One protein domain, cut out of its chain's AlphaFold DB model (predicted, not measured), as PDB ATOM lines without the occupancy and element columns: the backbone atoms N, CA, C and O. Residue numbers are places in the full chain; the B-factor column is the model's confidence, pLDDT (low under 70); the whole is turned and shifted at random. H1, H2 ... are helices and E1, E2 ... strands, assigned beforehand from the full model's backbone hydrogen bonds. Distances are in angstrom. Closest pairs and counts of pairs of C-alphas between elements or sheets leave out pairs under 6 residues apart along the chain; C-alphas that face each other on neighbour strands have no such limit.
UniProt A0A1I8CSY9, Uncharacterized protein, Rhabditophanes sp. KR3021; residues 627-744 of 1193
ATOM      1  N   PRO A 627     332.878 317.738 279.161       45.47
ATOM      2  CA  PRO A 627     331.622 317.502 279.861       45.47
ATOM      3  C   PRO A 627     330.851 318.811 280.086       45.47
ATOM      4  O   PRO A 627     329.655 318.831 279.817       45.47
ATOM      5  N   ALA A 628     331.534 319.898 280.467       47.84
ATOM      6  CA  ALA A 628     330.948 321.230 280.626       47.84
ATOM      7  C   ALA A 628     330.420 321.825 279.302       47.84
ATOM      8  O   ALA A 628     329.303 322.325 279.260       47.84
ATOM      9  N   LEU A 629     331.144 321.701 278.181       51.16
ATOM     10  CA  LEU A 629     330.643 322.129 276.861       51.16
ATOM     11  C   LEU A 629     329.441 321.291 276.385       51.16
ATOM     12  O   LEU A 629     328.486 321.823 275.830       51.16
ATOM     13  N   ARG A 630     329.454 319.975 276.629       57.94
ATOM     14  CA  ARG A 630     328.397 319.038 276.196       57.94
ATOM     15  C   ARG A 630     327.101 319.131 276.995       57.94
ATOM     16  O   ARG A 630     326.115 318.504 276.593       57.94
ATOM     17  N   GLN A 631     327.126 319.802 278.140       69.19
ATOM     18  CA  GLN A 631     326.019 319.873 279.083       69.19
ATOM     19  C   GLN A 631     325.609 321.333 279.242       69.19
ATOM     20  O   GLN A 631     326.439 322.219 279.429       69.19
ATOM     21  N   ALA A 632     324.314 321.576 279.116       74.62
ATOM     22  CA  ALA A 632     323.706 322.863 279.381       74.62
ATOM     23  C   ALA A 632     322.806 322.691 280.610       74.62
ATOM     24  O   ALA A 632     321.988 321.762 280.602       74.62
ATOM     25  N   PRO A 633     322.944 323.521 281.655       80.12
ATOM     26  CA  PRO A 633     321.870 323.676 282.620       80.12
ATOM     27  C   PRO A 633     320.633 324.237 281.900       80.12
ATOM     28  O   PRO A 633     320.769 325.187 281.125       80.12
ATOM     29  N   PRO A 634     319.436 323.660 282.096       83.44
ATOM     30  CA  PRO A 634     318.208 324.268 281.604       83.44
ATOM     31  C   PRO A 634     317.944 325.595 282.325       83.44
ATOM     32  O   PRO A 634     317.779 325.628 283.545       83.44
ATOM     33  N   LYS A 635     317.905 326.693 281.560       80.75
ATOM     34  CA  LYS A 635     317.522 328.025 282.049       80.75
ATOM     35  C   LYS A 635     316.095 327.962 282.607       80.75
ATOM     36  O   LYS A 635     315.200 327.477 281.920       80.75
ATOM     37  N   ASN A 636     315.892 328.462 283.827       80.56
ATOM     38  CA  ASN A 636     314.591 328.564 284.504       80.56
ATOM     39  C   ASN A 636     313.789 327.241 284.532       80.56
ATOM     40  O   ASN A 636     312.577 327.225 284.312       80.56
ATOM     41  N   SER A 637     314.481 326.124 284.786       86.50
ATOM     42  CA  SER A 637     313.881 324.789 284.875       86.50
ATOM     43  C   SER A 637     312.796 324.691 285.943       86.50
ATOM     44  O   SER A 637     312.981 325.128 287.080       86.50
ATOM     45  N   LYS A 638     311.696 324.002 285.619       86.94
ATOM     46  CA  LYS A 638     310.671 323.632 286.615       86.94
ATOM     47  C   LYS A 638     311.095 322.450 287.491       86.94
ATOM     48  O   LYS A 638     310.491 322.209 288.536       86.94
ATOM     49  N   PHE A 639     312.111 321.703 287.062       89.19
ATOM     50  CA  PHE A 639     312.477 320.388 287.591       89.19
ATOM     51  C   PHE A 639     313.826 320.374 288.322       89.19
ATOM     52  O   PHE A 639     314.070 319.489 289.152       89.19
ATOM     53  N   ILE A 640     314.720 321.309 287.987       91.62
ATOM     54  CA  ILE A 640     316.125 321.285 288.398       91.62
ATOM     55  C   ILE A 640     316.609 322.663 288.852       91.62
ATOM     56  O   ILE A 640     316.802 323.578 288.059       91.62
ATOM     57  N   GLU A 641     316.922 322.757 290.137       89.56
ATOM     58  CA  GLU A 641     317.707 323.836 290.724       89.56
ATOM     59  C   GLU A 641     319.202 323.536 290.484       89.56
ATOM     60  O   GLU A 641     319.697 322.449 290.805       89.56
ATOM     61  N   VAL A 642     319.930 324.465 289.863       88.00
ATOM     62  CA  VAL A 642     321.335 324.268 289.468       88.00
ATOM     63  C   VAL A 642     322.246 324.929 290.495       88.00
ATOM     64  O   VAL A 642     322.352 326.148 290.532       88.00
ATOM     65  N   LEU A 643     322.921 324.117 291.315       84.38
ATOM     66  CA  LEU A 643     323.858 324.606 292.333       84.38
ATOM     67  C   LEU A 643     325.280 324.748 291.765       84.38
ATOM     68  O   LEU A 643     325.975 325.708 292.066       84.38
ATOM     69  N   THR A 644     325.714 323.801 290.926       79.56
ATOM     70  CA  THR A 644     326.926 323.893 290.084       79.56
ATOM     71  C   THR A 644     326.761 323.035 288.822       79.56
ATOM     72  O   THR A 644     325.903 322.150 288.776       79.56
ATOM     73  N   ASP A 645     327.654 323.178 287.838       73.44
ATOM     74  CA  ASP A 645     327.731 322.323 286.634       73.44
ATOM     75  C   ASP A 645     327.724 320.803 286.904       73.44
ATOM     76  O   ASP A 645     327.329 320.014 286.042       73.44
ATOM     77  N   CYS A 646     328.187 320.372 288.083       73.44
ATOM     78  CA  CYS A 646     328.285 318.959 288.471       73.44
ATOM     79  C   CYS A 646     327.387 318.574 289.665       73.44
ATOM     80  O   CYS A 646     327.405 317.410 290.079       73.44
ATOM     81  N   HIS A 647     326.606 319.511 290.211       83.62
ATOM     82  CA  HIS A 647     325.665 319.277 291.307       83.62
ATOM     83  C   HIS A 647     324.361 320.028 291.040       83.62
ATOM     84  O   HIS A 647     324.291 321.255 291.102       83.62
ATOM     85  N   TRP A 648     323.325 319.257 290.746       90.81
ATOM     86  CA  TRP A 648     321.962 319.715 290.517       90.81
ATOM     87  C   TRP A 648     321.069 319.233 291.664       90.81
ATOM     88  O   TRP A 648     321.414 318.280 292.363       90.81
ATOM     89  N   LYS A 649     319.915 319.859 291.865       91.56
ATOM     90  CA  LYS A 649     318.971 319.553 292.944       91.56
ATOM     91  C   LYS A 649     317.569 319.447 292.351       91.56
ATOM     92  O   LYS A 649     317.154 320.292 291.564       91.56
ATOM     93  N   CYS A 650     316.860 318.364 292.658       93.81
ATOM     94  CA  CYS A 650     315.500 318.162 292.160       93.81
ATOM     95  C   CYS A 650     314.553 319.158 292.837       93.81
ATOM     96  O   CYS A 650     314.493 319.180 294.060       93.81
ATOM     97  N   THR A 651     313.774 319.941 292.092       91.88
ATOM     98  CA  THR A 651     312.795 320.865 292.701       91.88
ATOM     99  C   THR A 651     311.680 320.118 293.442       91.88
ATOM    100  O   THR A 651     311.245 320.568 294.499       91.88
ATOM    101  N   ILE A 652     311.264 318.953 292.925       92.31
ATOM    102  CA  ILE A 652     310.110 318.177 293.410       92.31
ATOM    103  C   ILE A 652     310.380 317.540 294.783       92.31
ATOM    104  O   ILE A 652     309.577 317.703 295.695       92.31
ATOM    105  N   CYS A 653     311.499 316.824 294.958       91.31
ATOM    106  CA  CYS A 653     311.844 316.168 296.234       91.31
ATOM    107  C   CYS A 653     313.004 316.820 297.003       91.31
ATOM    108  O   CYS A 653     313.427 316.286 298.026       91.31
ATOM    109  N   LYS A 654     313.580 317.918 296.493       92.12
ATOM    110  CA  LYS A 654     314.788 318.598 297.018       92.12
ATOM    111  C   LYS A 654     316.048 317.722 297.143       92.12
ATOM    112  O   LYS A 654     317.073 318.192 297.629       92.12
ATOM    113  N   GLY A 655     316.015 316.488 296.633       88.44
ATOM    114  CA  GLY A 655     317.145 315.561 296.627       88.44
ATOM    115  C   GLY A 655     318.272 315.987 295.683       88.44
ATOM    116  O   GLY A 655     318.032 316.462 294.568       88.44
ATOM    117  N   SER A 656     319.515 315.770 296.117       89.25
ATOM    118  CA  SER A 656     320.717 316.056 295.335       89.25
ATOM    119  C   SER A 656     320.898 315.086 294.160       89.25
ATOM    120  O   SER A 656     320.614 313.885 294.222       89.25
ATOM    121  N   ILE A 657     321.382 315.627 293.047       88.69
ATOM    122  CA  ILE A 657     321.658 314.938 291.790       88.69
ATOM    123  C   ILE A 657     323.116 315.229 291.442       88.69
ATOM    124  O   ILE A 657     323.474 316.349 291.089       88.69
ATOM    125  N   MET A 658     323.968 314.208 291.525       82.44
ATOM    126  CA  MET A 658     325.402 314.316 291.246       82.44
ATOM    127  C   MET A 658     325.830 313.174 290.322       82.44
ATOM    128  O   MET A 658     325.497 312.009 290.551       82.44
ATOM    129  N   ALA A 659     326.519 313.501 289.227       75.19
ATOM    130  CA  ALA A 659     327.007 312.520 288.259       75.19
ATOM    131  C   ALA A 659     328.051 313.126 287.313       75.19
ATOM    132  O   ALA A 659     327.938 314.278 286.914       75.19
ATOM    133  N   ALA A 660     328.982 312.296 286.828       69.38
ATOM    134  CA  ALA A 660     329.951 312.681 285.789       69.38
ATOM    135  C   ALA A 660     329.322 313.038 284.417       69.38
ATOM    136  O   ALA A 660     329.995 313.557 283.529       69.38
ATOM    137  N   VAL A 661     328.031 312.741 284.239       78.25
ATOM    138  CA  VAL A 661     327.160 313.346 283.222       78.25
ATOM    139  C   VAL A 661     325.867 313.713 283.950       78.25
ATOM    140  O   VAL A 661     325.038 312.839 284.212       78.25
ATOM    141  N   ILE A 662     325.730 314.976 284.343       84.31
ATOM    142  CA  ILE A 662     324.719 315.478 285.276       84.31
ATOM    143  C   ILE A 662     323.293 315.311 284.735       84.31
ATOM    144  O   ILE A 662     322.418 314.835 285.454       84.31
ATOM    145  N   SER A 663     323.085 315.507 283.429       86.00
ATOM    146  CA  SER A 663     321.802 315.240 282.758       86.00
ATOM    147  C   SER A 663     321.426 313.751 282.756       86.00
ATOM    148  O   SER A 663     320.258 313.401 282.908       86.00
ATOM    149  N   ALA A 664     322.407 312.844 282.690       84.88
ATOM    150  CA  ALA A 664     322.187 311.408 282.898       84.88
ATOM    151  C   ALA A 664     322.077 311.031 284.393       84.88
ATOM    152  O   ALA A 664     321.569 309.959 284.727       84.88
ATOM    153  N   GLY A 665     322.535 311.890 285.306       86.75
ATOM    154  CA  GLY A 665     322.166 311.870 286.722       86.75
ATOM    155  C   GLY A 665     320.676 312.153 286.893       86.75
ATOM    156  O   GLY A 665     319.955 311.296 287.396       86.75
ATOM    157  N   ALA A 666     320.209 313.289 286.375       89.75
ATOM    158  CA  ALA A 666     318.817 313.719 286.463       89.75
ATOM    159  C   ALA A 666     317.844 312.706 285.842       89.75
ATOM    160  O   ALA A 666     316.912 312.268 286.509       89.75
ATOM    161  N   ILE A 667     318.117 312.211 284.628       89.62
ATOM    162  CA  ILE A 667     317.289 311.179 283.971       89.62
ATOM    163  C   ILE A 667     317.222 309.871 284.788       89.62
ATOM    164  O   ILE A 667     316.220 309.159 284.715       89.62
ATOM    165  N   ARG A 668     318.255 309.529 285.576       89.62
ATOM    166  CA  ARG A 668     318.208 308.373 286.495       89.62
ATOM    167  C   ARG A 668     317.399 308.677 287.754       89.62
ATOM    168  O   ARG A 668     316.594 307.839 288.138       89.62
ATOM    169  N   HIS A 669     317.591 309.853 288.354       92.44
ATOM    170  CA  HIS A 669     316.842 310.309 289.528       92.44
ATOM    171  C   HIS A 669     315.336 310.361 289.227       92.44
ATOM    172  O   HIS A 669     314.546 309.709 289.902       92.44
ATOM    173  N   PHE A 670     314.936 311.048 288.156       93.19
ATOM    174  CA  PHE A 670     313.532 311.186 287.771       93.19
ATOM    175  C   PHE A 670     312.899 309.848 287.371       93.19
ATOM    176  O   PHE A 670     311.748 309.599 287.701       93.19
ATOM    177  N   ARG A 671     313.654 308.922 286.763       91.69
ATOM    178  CA  ARG A 671     313.158 307.560 286.491       91.69
ATOM    179  C   ARG A 671     312.914 306.727 287.752       91.69
ATOM    180  O   ARG A 671     312.118 305.797 287.688       91.69
ATOM    181  N   ALA A 672     313.610 307.015 288.849       91.06
ATOM    182  CA  ALA A 672     313.404 306.333 290.124       91.06
ATOM    183  C   ALA A 672     312.288 306.989 290.958       91.06
ATOM    184  O   ALA A 672     311.471 306.276 291.531       91.06
ATOM    185  N   ASN A 673     312.249 308.325 290.993       91.31
ATOM    186  CA  ASN A 673     311.466 309.083 291.974       91.31
ATOM    187  C   ASN A 673     310.227 309.782 291.383       91.31
ATOM    188  O   ASN A 673     309.235 309.957 292.084       91.31
ATOM    189  N   HIS A 674     310.282 310.214 290.117       92.62
ATOM    190  CA  HIS A 674     309.298 311.117 289.494       92.62
ATOM    191  C   HIS A 674     308.989 310.710 288.034       92.62
ATOM    192  O   HIS A 674     309.213 311.504 287.108       92.62
ATOM    193  N   PRO A 675     308.533 309.462 287.794       90.31
ATOM    194  CA  PRO A 675     308.478 308.863 286.460       90.31
ATOM    195  C   PRO A 675     307.564 309.609 285.481       90.31
ATOM    196  O   PRO A 675     307.845 309.594 284.286       90.31
ATOM    197  N   ASP A 676     306.525 310.290 285.962       90.62
ATOM    198  CA  ASP A 676     305.554 310.991 285.114       90.62
ATOM    199  C   ASP A 676     306.158 312.266 284.492       90.62
ATOM    200  O   ASP A 676     306.050 312.499 283.291       90.62
ATOM    201  N   SER A 677     306.929 313.028 285.277       90.00
ATOM    202  CA  SER A 677     307.671 314.220 284.816       90.00
ATOM    203  C   SER A 677     308.922 313.912 283.967       90.00
ATOM    204  O   SER A 677     309.586 314.817 283.455       90.00
ATOM    205  N   LEU A 678     309.276 312.631 283.799       89.50
ATOM    206  CA  LEU A 678     310.522 312.194 283.159       89.50
ATOM    207  C   LEU A 678     310.602 312.530 281.658       89.50
ATOM    208  O   LEU A 678     311.701 312.730 281.132       89.50
ATOM    209  N   ASP A 679     309.473 312.539 280.949       87.94
ATOM    210  CA  ASP A 679     309.430 312.893 279.524       87.94
ATOM    211  C   ASP A 679     309.585 314.411 279.318       87.94
ATOM    212  O   ASP A 679     310.340 314.825 278.438       87.94
ATOM    213  N   GLU A 680     308.940 315.234 280.153       88.75
ATOM    214  CA  GLU A 680     309.025 316.701 280.096       88.75
ATOM    215  C   GLU A 680     310.444 317.189 280.400       88.75
ATOM    216  O   GLU A 680     311.037 317.918 279.600       88.75
ATOM    217  N   LEU A 681     311.053 316.680 281.479       90.12
ATOM    218  CA  LEU A 681     312.455 316.952 281.797       90.12
ATOM    219  C   LEU A 681     313.397 316.552 280.645       90.12
ATOM    220  O   LEU A 681     314.380 317.240 280.373       90.12
ATOM    221  N   GLN A 682     313.128 315.445 279.945       89.00
ATOM    222  CA  GLN A 682     313.961 315.049 278.804       89.00
ATOM    223  C   GLN A 682     313.807 315.984 277.596       89.00
ATOM    224  O   GLN A 682     314.790 316.156 276.875       89.00
ATOM    225  N   VAL A 683     312.647 316.618 277.383       88.00
ATOM    226  CA  VAL A 683     312.504 317.704 276.392       88.00
ATOM    227  C   VAL A 683     313.316 318.924 276.826       88.00
ATOM    228  O   VAL A 683     314.104 319.438 276.035       88.00
ATOM    229  N   GLU A 684     313.190 319.346 278.085       89.25
ATOM    230  CA  GLU A 684     313.859 320.534 278.637       89.25
ATOM    231  C   GLU A 684     315.396 320.421 278.551       89.25
ATOM    232  O   GLU A 684     316.068 321.274 277.962       89.25
ATOM    233  N   LEU A 685     315.950 319.286 279.002       88.88
ATOM    234  CA  LEU A 685     317.373 318.942 278.868       88.88
ATOM    235  C   LEU A 685     317.833 318.825 277.410       88.88
ATOM    236  O   LEU A 685     319.025 318.974 277.125       88.88
ATOM    237  N   CYS A 686     316.920 318.534 276.478       87.56
ATOM    238  CA  CYS A 686     317.241 318.547 275.059       87.56
ATOM    239  C   CYS A 686     317.235 319.955 274.470       87.56
ATOM    240  O   CYS A 686     318.126 320.242 273.673       87.56
ATOM    241  N   LYS A 687     316.300 320.829 274.866       87.81
ATOM    242  CA  LYS A 687     316.228 322.212 274.374       87.81
ATOM    243  C   LYS A 687     317.472 322.997 274.782       87.81
ATOM    244  O   LYS A 687     318.194 323.458 273.904       87.81
ATOM    245  N   ALA A 688     317.803 323.009 276.074       87.94
ATOM    246  CA  ALA A 688     318.998 323.682 276.593       87.94
ATOM    247  C   ALA A 688     320.294 323.199 275.910       87.94
ATOM    248  O   ALA A 688     321.218 323.966 275.641       87.94
ATOM    249  N   ARG A 689     320.364 321.900 275.586       86.69
ATOM    250  CA  ARG A 689     321.517 321.315 274.897       86.69
ATOM    251  C   ARG A 689     321.547 321.601 273.391       86.69
ATOM    252  O   ARG A 689     322.640 321.604 272.835       86.69
ATOM    253  N   LEU A 690     320.412 321.812 272.725       87.19
ATOM    254  CA  LEU A 690     320.398 322.280 271.334       87.19
ATOM    255  C   LEU A 690     320.792 323.754 271.261       87.19
ATOM    256  O   LEU A 690     321.670 324.084 270.473       87.19
ATOM    257  N   GLU A 691     320.231 324.589 272.134       86.06
ATOM    258  CA  GLU A 691     320.568 326.008 272.293       86.06
ATOM    259  C   GLU A 691     322.093 326.200 272.388       86.06
ATOM    260  O   GLU A 691     322.697 326.770 271.483       86.06
ATOM    261  N   LYS A 692     322.749 325.566 273.374       84.19
ATOM    262  CA  LYS A 692     324.211 325.631 273.585       84.19
ATOM    263  C   LYS A 692     325.074 325.032 272.456       84.19
ATOM    264  O   LYS A 692     326.268 325.299 272.394       84.19
ATOM    265  N   VAL A 693     324.515 324.173 271.600       83.44
ATOM    266  CA  VAL A 693     325.265 323.462 270.538       83.44
ATOM    267  C   VAL A 693     325.027 324.063 269.150       83.44
ATOM    268  O   VAL A 693     325.780 323.743 268.233       83.44
ATOM    269  N   SER A 694     323.997 324.900 268.992       83.94
ATOM    270  CA  SER A 694     323.550 325.431 267.697       83.94
ATOM    271  C   SER A 694     323.280 326.932 267.658       83.94
ATOM    272  O   SER A 694     322.789 327.416 266.644       83.94
ATOM    273  N   ASP A 695     323.521 327.642 268.760       82.00
ATOM    274  CA  ASP A 695     323.287 329.084 268.894       82.00
ATOM    275  C   ASP A 695     321.877 329.512 268.428       82.00
ATOM    276  O   ASP A 695     321.672 330.375 267.582       82.00
ATOM    277  N   GLY A 696     320.866 328.774 268.902       82.38
ATOM    278  CA  GLY A 696     319.459 328.965 268.525       82.38
ATOM    279  C   GLY A 696     319.052 328.442 267.135       82.38
ATOM    280  O   GLY A 696     317.856 328.401 266.836       82.38
ATOM    281  N   CYS A 697     319.983 327.974 266.296       84.12
ATOM    282  CA  CYS A 697     319.683 327.454 264.954       84.12
ATOM    283  C   CYS A 697     318.845 326.157 264.960       84.12
ATOM    284  O   CYS A 697     318.157 325.878 263.977       84.12
ATOM    285  N   MET A 698     318.884 325.346 266.024       86.94
ATOM    286  CA  MET A 698     318.086 324.115 266.142       86.94
ATOM    287  C   MET A 698     317.022 324.252 267.237       86.94
ATOM    288  O   MET A 698     317.364 324.402 268.410       86.94
ATOM    289  N   ASP A 699     315.744 324.117 266.879       86.69
ATOM    290  CA  ASP A 699     314.610 324.302 267.799       86.69
ATOM    291  C   ASP A 699     313.571 323.170 267.681       86.69
ATOM    292  O   ASP A 699     313.621 322.345 266.768       86.69
ATOM    293  N   PHE A 700     312.637 323.089 268.627       87.81
ATOM    294  CA  PHE A 700     311.606 322.053 268.683       87.81
ATOM    295  C   PHE A 700     310.269 322.527 268.103       87.81
ATOM    296  O   PHE A 700     309.539 323.269 268.753       87.81
ATOM    297  N   LEU A 701     309.885 321.987 266.941       84.62
ATOM    298  CA  LEU A 701     308.512 322.108 266.426       84.62
ATOM    299  C   LEU A 701     307.510 321.323 267.285       84.62
ATOM    300  O   LEU A 701     306.362 321.717 267.435       84.62
ATOM    301  N   ASN A 702     307.928 320.160 267.792       79.94
ATOM    302  CA  ASN A 702     307.136 319.273 268.646       79.94
ATOM    303  C   ASN A 702     308.089 318.485 269.567       79.94
ATOM    304  O   ASN A 702     309.237 318.272 269.179       79.94
ATOM    305  N   PRO A 703     307.638 317.914 270.702       79.88
ATOM    306  CA  PRO A 703     308.470 317.063 271.575       79.88
ATOM    307  C   PRO A 703     309.164 315.867 270.886       79.88
ATOM    308  O   PRO A 703     310.074 315.257 271.448       79.88
ATOM    309  N   SER A 704     308.732 315.516 269.670       82.56
ATOM    310  CA  SER A 704     309.258 314.445 268.819       82.56
ATOM    311  C   SER A 704     309.980 314.926 267.546       82.56
ATOM    312  O   SER A 704     310.464 314.081 266.789       82.56
ATOM    313  N   LEU A 705     310.072 316.237 267.281       87.94
ATOM    314  CA  LEU A 705     310.621 316.813 266.041       87.94
ATOM    315  C   LEU A 705     311.472 318.063 266.320       87.94
ATOM    316  O   LEU A 705     310.959 319.073 266.799       87.94
ATOM    317  N   ILE A 706     312.753 317.996 265.949       90.50
ATOM    318  CA  ILE A 706     313.663 319.153 265.890       90.50
ATOM    319  C   ILE A 706     313.654 319.705 264.462       90.50
ATOM    320  O   ILE A 706     313.717 318.916 263.521       90.50
ATOM    321  N   GLU A 707     313.663 321.020 264.286       91.94
ATOM    322  CA  GLU A 707     313.914 321.701 263.012       91.94
ATOM    323  C   GLU A 707     315.258 322.444 263.037       91.94
ATOM    324  O   GLU A 707     315.680 322.951 264.076       91.94
ATOM    325  N   CYS A 708     315.937 322.501 261.887       92.50
ATOM    326  CA  CYS A 708     317.046 323.420 261.642       92.50
ATOM    327  C   CYS A 708     316.530 324.705 260.989       92.50
ATOM    328  O   CYS A 708     316.160 324.679 259.817       92.50
ATOM    329  N   ARG A 709     316.551 325.837 261.697       88.38
ATOM    330  CA  ARG A 709     316.083 327.132 261.174       88.38
ATOM    331  C   ARG A 709     316.874 327.590 259.936       88.38
ATOM    332  O   ARG A 709     316.278 328.147 259.023       88.38
ATOM    333  N   ALA A 710     318.170 327.270 259.843       87.06
ATOM    334  CA  ALA A 710     319.027 327.647 258.709       87.06
ATOM    335  C   ALA A 710     318.777 326.869 257.394       87.06
ATOM    336  O   ALA A 710     319.364 327.210 256.368       87.06
ATOM    337  N   CYS A 711     317.948 325.815 257.388       89.56
ATOM    338  CA  CYS A 711     317.585 325.103 256.146       89.56
ATOM    339  C   CYS A 711     316.217 324.390 256.159       89.56
ATOM    340  O   CYS A 711     315.932 323.604 255.255       89.56
ATOM    341  N   GLN A 712     315.399 324.610 257.192       90.31
ATOM    342  CA  GLN A 712     314.059 324.035 257.397       90.31
ATOM    343  C   GLN A 712     314.021 322.489 257.383       90.31
ATOM    344  O   GLN A 712     312.980 321.853 257.201       90.31
ATOM    345  N   MET A 713     315.170 321.831 257.597       87.69
ATOM    346  CA  MET A 713     315.231 320.371 257.692       87.69
ATOM    347  C   MET A 713     314.763 319.884 259.066       87.69
ATOM    348  O   MET A 713     315.369 320.191 260.095       87.69
ATOM    349  N   THR A 714     313.724 319.047 259.069       90.19
ATOM    350  CA  THR A 714     313.175 318.426 260.278       90.19
ATOM    351  C   THR A 714     313.788 317.051 260.572       90.19
ATOM    352  O   THR A 714     314.120 316.264 259.680       90.19
ATOM    353  N   TYR A 715     313.943 316.738 261.861       87.75
ATOM    354  CA  TYR A 715     314.599 315.537 262.371       87.75
ATOM    355  C   TYR A 715     313.759 314.858 263.464       87.75
ATOM    356  O   TYR A 715     313.573 315.440 264.536       87.75
ATOM    357  N   PRO A 716     313.308 313.603 263.258       83.50
ATOM    358  CA  PRO A 716     312.554 312.871 264.269       83.50
ATOM    359  C   PRO A 716     313.438 312.479 265.457       83.50
ATOM    360  O   PRO A 716     314.463 311.799 265.314       83.50
ATOM    361  N   LEU A 717     312.994 312.884 266.643       83.12
ATOM    362  CA  LEU A 717     313.597 312.582 267.928       83.12
ATOM    363  C   LEU A 717     313.054 311.245 268.455       83.12
ATOM    364  O   LEU A 717     312.036 311.176 269.139       83.12
ATOM    365  N   HIS A 718     313.745 310.150 268.145       72.50
ATOM    366  CA  HIS A 718     313.384 308.843 268.696       72.50
ATOM    367  C   HIS A 718     313.649 308.788 270.210       72.50
ATOM    368  O   HIS A 718     314.736 309.169 270.661       72.50
ATOM    369  N   LYS A 719     312.702 308.233 270.984       69.06
ATOM    370  CA  LYS A 719     312.943 307.863 272.387       69.06
ATOM    371  C   LYS A 719     314.095 306.838 272.479       69.06
ATOM    372  O   LYS A 719     314.106 305.896 271.687       69.06
ATOM    373  N   PRO A 720     315.048 306.974 273.427       63.28
ATOM    374  CA  PRO A 720     315.196 308.058 274.402       63.28
ATOM    375  C   PRO A 720     315.840 309.314 273.781       63.28
ATOM    376  O   PRO A 720     317.042 309.333 273.520       63.28
ATOM    377  N   TYR A 721     315.010 310.338 273.550       77.62
ATOM    378  CA  TYR A 721     315.309 311.733 273.204       77.62
ATOM    379  C   TYR A 721     316.622 311.986 272.422       77.62
ATOM    380  O   TYR A 721     317.476 312.791 272.796       77.62
ATOM    381  N   ASN A 722     316.819 311.264 271.311       81.00
ATOM    382  CA  ASN A 722     318.125 311.180 270.651       81.00
ATOM    383  C   ASN A 722     318.354 312.231 269.544       81.00
ATOM    384  O   ASN A 722     318.231 311.951 268.348       81.00
ATOM    385  N   MET A 723     318.816 313.416 269.946       85.25
ATOM    386  CA  MET A 723     319.205 314.539 269.069       85.25
ATOM    387  C   MET A 723     320.413 314.288 268.131       85.25
ATOM    388  O   MET A 723     320.820 315.186 267.395       85.25
ATOM    389  N   CYS A 724     321.041 313.102 268.120       84.38
ATOM    390  CA  CYS A 724     322.289 312.886 267.363       84.38
ATOM    391  C   CYS A 724     322.133 312.940 265.831       84.38
ATOM    392  O   CYS A 724     323.146 312.931 265.128       84.38
ATOM    393  N   ARG A 725     320.901 312.965 265.297       86.12
ATOM    394  CA  ARG A 725     320.637 313.256 263.875       86.12
ATOM    395  C   ARG A 725     320.749 314.759 263.596       86.12
ATOM    396  O   ARG A 725     321.556 315.134 262.754       86.12
ATOM    397  N   ALA A 726     320.048 315.579 264.382       85.94
ATOM    398  CA  ALA A 726     320.110 317.040 264.353       85.94
ATOM    399  C   ALA A 726     321.556 317.564 264.484       85.94
ATOM    400  O   ALA A 726     322.054 318.222 263.577       85.94
ATOM    401  N   ILE A 727     322.291 317.155 265.529       86.38
ATOM    402  CA  ILE A 727     323.694 317.581 265.731       86.38
ATOM    403  C   ILE A 727     324.615 317.120 264.583       86.38
ATOM    404  O   ILE A 727     325.585 317.799 264.255       86.38
ATOM    405  N   ARG A 728     324.348 315.967 263.948       87.38
ATOM    406  CA  ARG A 728     325.150 315.507 262.800       87.38
ATOM    407  C   ARG A 728     324.892 316.346 261.552       87.38
ATOM    408  O   ARG A 728     325.829 316.565 260.795       87.38
ATOM    409  N   HIS A 729     323.648 316.758 261.332       88.75
ATOM    410  CA  HIS A 729     323.295 317.652 260.238       88.75
ATOM    411  C   HIS A 729     323.985 319.011 260.408       88.75
ATOM    412  O   HIS A 729     324.709 319.415 259.503       88.75
ATOM    413  N   LEU A 730     323.862 319.624 261.590       87.88
ATOM    414  CA  LEU A 730     324.533 320.874 261.956       87.88
ATOM    415  C   LEU A 730     326.042 320.795 261.641       87.88
ATOM    416  O   LEU A 730     326.533 321.502 260.767       87.88
ATOM    417  N   LYS A 731     326.735 319.775 262.172       84.44
ATOM    418  CA  LYS A 731     328.157 319.465 261.891       84.44
ATOM    419  C   LYS A 731     328.548 319.231 260.425       84.44
ATOM    420  O   LYS A 731     329.738 319.125 260.145       84.44
ATOM    421  N   ALA A 732     327.593 319.030 259.522       83.62
ATOM    422  CA  ALA A 732     327.840 318.649 258.129       83.62
ATOM    423  C   ALA A 732     327.252 319.634 257.103       83.62
ATOM    424  O   ALA A 732     327.413 319.416 255.900       83.62
ATOM    425  N   LYS A 733     326.537 320.668 257.562       86.38
ATOM    426  CA  LYS A 733     325.857 321.666 256.723       86.38
ATOM    427  C   LYS A 733     325.916 323.093 257.261       86.38
ATOM    428  O   LYS A 733     325.842 324.009 256.457       86.38
ATOM    429  N   HIS A 734     326.057 323.253 258.573       86.00
ATOM    430  CA  HIS A 734     326.025 324.530 259.281       86.00
ATOM    431  C   HIS A 734     327.074 324.528 260.417       86.00
ATOM    432  O   HIS A 734     326.708 324.663 261.586       86.00
ATOM    433  N   PRO A 735     328.373 324.292 260.119       83.56
ATOM    434  CA  PRO A 735     329.423 324.343 261.140       83.56
ATOM    435  C   PRO A 735     329.555 325.752 261.737       83.56
ATOM    436  O   PRO A 735     329.863 325.881 262.914       83.56
ATOM    437  N   ASP A 736     329.220 326.778 260.954       80.88
ATOM    438  CA  ASP A 736     329.266 328.203 261.308       80.88
ATOM    439  C   ASP A 736     328.215 328.604 262.364       80.88
ATOM    440  O   ASP A 736     328.266 329.704 262.895       80.88
ATOM    441  N   TYR A 737     327.280 327.698 262.676       80.62
ATOM    442  CA  TYR A 737     326.283 327.820 263.748       80.62
ATOM    443  C   TYR A 737     326.636 326.930 264.953       80.62
ATOM    444  O   TYR A 737     325.776 326.583 265.758       80.62
ATOM    445  N   MET A 738     327.885 326.473 265.065       79.25
ATOM    446  CA  MET A 738     328.364 325.692 266.203       79.25
ATOM    447  C   MET A 738     329.435 326.481 266.961       79.25
ATOM    448  O   MET A 738     330.560 326.553 266.468       79.25
ATOM    449  N   PRO A 739     329.170 326.959 268.193       72.38
ATOM    450  CA  PRO A 739     330.162 327.708 268.976       72.38
ATOM    451  C   PRO A 739     331.512 326.979 269.132       72.38
ATOM    452  O   PRO A 739     332.570 327.594 269.112       72.38
ATOM    453  N   GLU A 740     331.497 325.638 269.170       66.50
ATOM    454  CA  GLU A 740     332.698 324.779 269.171       66.50
ATOM    455  C   GLU A 740     333.474 324.703 267.826       66.50
ATOM    456  O   GLU A 740     334.346 323.846 267.696       66.50
ATOM    457  N   TYR A 741     333.152 325.557 266.843       61.88
ATOM    458  CA  TYR A 741     333.908 325.823 265.598       61.88
ATOM    459  C   TYR A 741     333.987 327.323 265.275       61.88
ATOM    460  O   TYR A 741     334.929 327.750 264.608       61.88
ATOM    461  N   CYS A 742     333.029 328.132 265.744       55.56
ATOM    462  CA  CYS A 742     333.097 329.589 265.636       55.56
ATOM    463  C   CYS A 742     334.333 330.128 266.370       55.56
ATOM    464  O   CYS A 742     335.098 330.885 265.788       55.56
ATOM    465  N   ASN A 743     334.580 329.677 267.606       44.97
ATOM    466  CA  ASN A 743     335.640 330.210 268.470       44.97
ATOM    467  C   ASN A 743     337.080 330.000 267.959       44.97
ATOM    468  O   ASN A 743     337.978 330.658 268.471       44.97
ATOM    469  N   ASP A 744     337.305 329.138 266.961       43.06
ATOM    470  CA  ASP A 744     338.619 328.981 266.315       43.06
ATOM    471  C   ASP A 744     338.875 330.042 265.219       43.06
ATOM    472  O   ASP A 744     339.987 330.126 264.706       43.06
TER     473      ASP A 744
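AT A GLANCE: This is residues 627 to 744 of the 1193 residues of an uncharacterized protein of Rhabditophanes sp. KR3021 (UniProt A0A1I8CSY9). Two small lobes sit toward the opposite ends of one long helix, H3, and each lobe is a three-stranded sheet with a helix packed on one face. In one lobe H4 covers the sheet E4 E5 E6; in the other H2 covers the sheet E1 E2 E3 and folds back through a tight turn into H3, which joins the lobes. The short helix H1 lies near H3, and the short H5 packs on the last residues of H3. The printed part has 118 residues with five named helices and six named strands, in the order H1 E1 E2 E3 H2 H3 E4 E5 E6 H4 H5; both sheets are antiparallel and the class is mixed, helices and strands. The whole is compact, with a radius of gyration of the C-alphas of 14.6 A and spans of 42 by 31 by 21 A.

IN THESE COORDINATES: One sheet has E4, residues 698 to 702 and 12.2 A long, E5, residues 705 to 708, and E6, residues 713 to 716. H4, residues 724 to 733, is 14.2 A long. H3, residues 678 to 694, is the longest helix at 24.2 A, from C-alpha 678 at (310.522, 312.194, 283.159) to C-alpha 694 at (323.550, 325.431, 267.697). The other sheet has E1, residues 640 to 644 and 11.2 A long, E2, residues 647 to 650, and E3, residues 656 to 658. H2, residues 662 to 673, is 16.2 A long. H1, residues 627 to 630, begins at C-alpha 627 at (331.622, 317.502, 279.861), and H5 is residues 739 to 742.

HOW THE PARTS SIT: E4, E5 and E6 form a meander, each strand the antiparallel neighbour of the one before, with E4 and E6 as edge strands. In the hairpin of E4 and E5, N 707 and O 699 are within hydrogen-bond range at 2.8 A; in that of E5 and E6, N 715 and O 706 are at 2.7 A. H4 is on this sheet at a height of 9.4 A, over E5 and only just over E6, where 3 of its C-alphas fall; it runs along the strands, at 12 degrees to E5 on the local plane. The closest C-alphas of H4 and E6 are those of Ala 726 and Tyr 715, 6.0 A apart. H3 is on the same face as H4 but over none of the strands; its closest C-alpha pair with E4 is Leu 690 and Met 698, 6.0 A. H3 and H4 are close but not clearly touching, Ser 694 and Leu 730 having the closest C-alphas at 7.4 A. H2 and H3 form a helical hairpin: they touch through residues 678 to 685 alone of H3, with the C-alphas of Phe 670 and Leu 678 closest at 5.6 A, and run opposite ways at a shallow tilt of 9 degrees. E1, E2 and E3 form a second meander, with N 649 and O 641 at 2.8 A and N 657 and O 648 at 2.7 A, both within hydrogen-bond range. H2 is on that sheet at a height of 7.6 A, slantwise to the strands; its closest C-alpha pair with E3 is Gly 665 and Ile 657, 5.9 A. H5 touches H3 at residues 692 to 694 alone, the C-alphas of Pro 739 and Val 693 being closest at 6.7 A. H1 is close to H3 but not clearly touching, with the C-alphas of Arg 630 and Arg 689 closest at 7.4 A. Every O i to N i+4 pair is within hydrogen-bond range in H2 and H4, and 12 of 13 are in H3; H1 and H5 are too short for such a pair.

THE WHOLE: The two C-alphas farthest apart, those of Asn 673 and Asp 744, are 42.3 A apart. The printed part has no cut and no long link. The mean pLDDT of the printed part is 82.9, and the model's confidence is under 70 at residues 627 to 631, 660, 719 to 720 and 740 to 744.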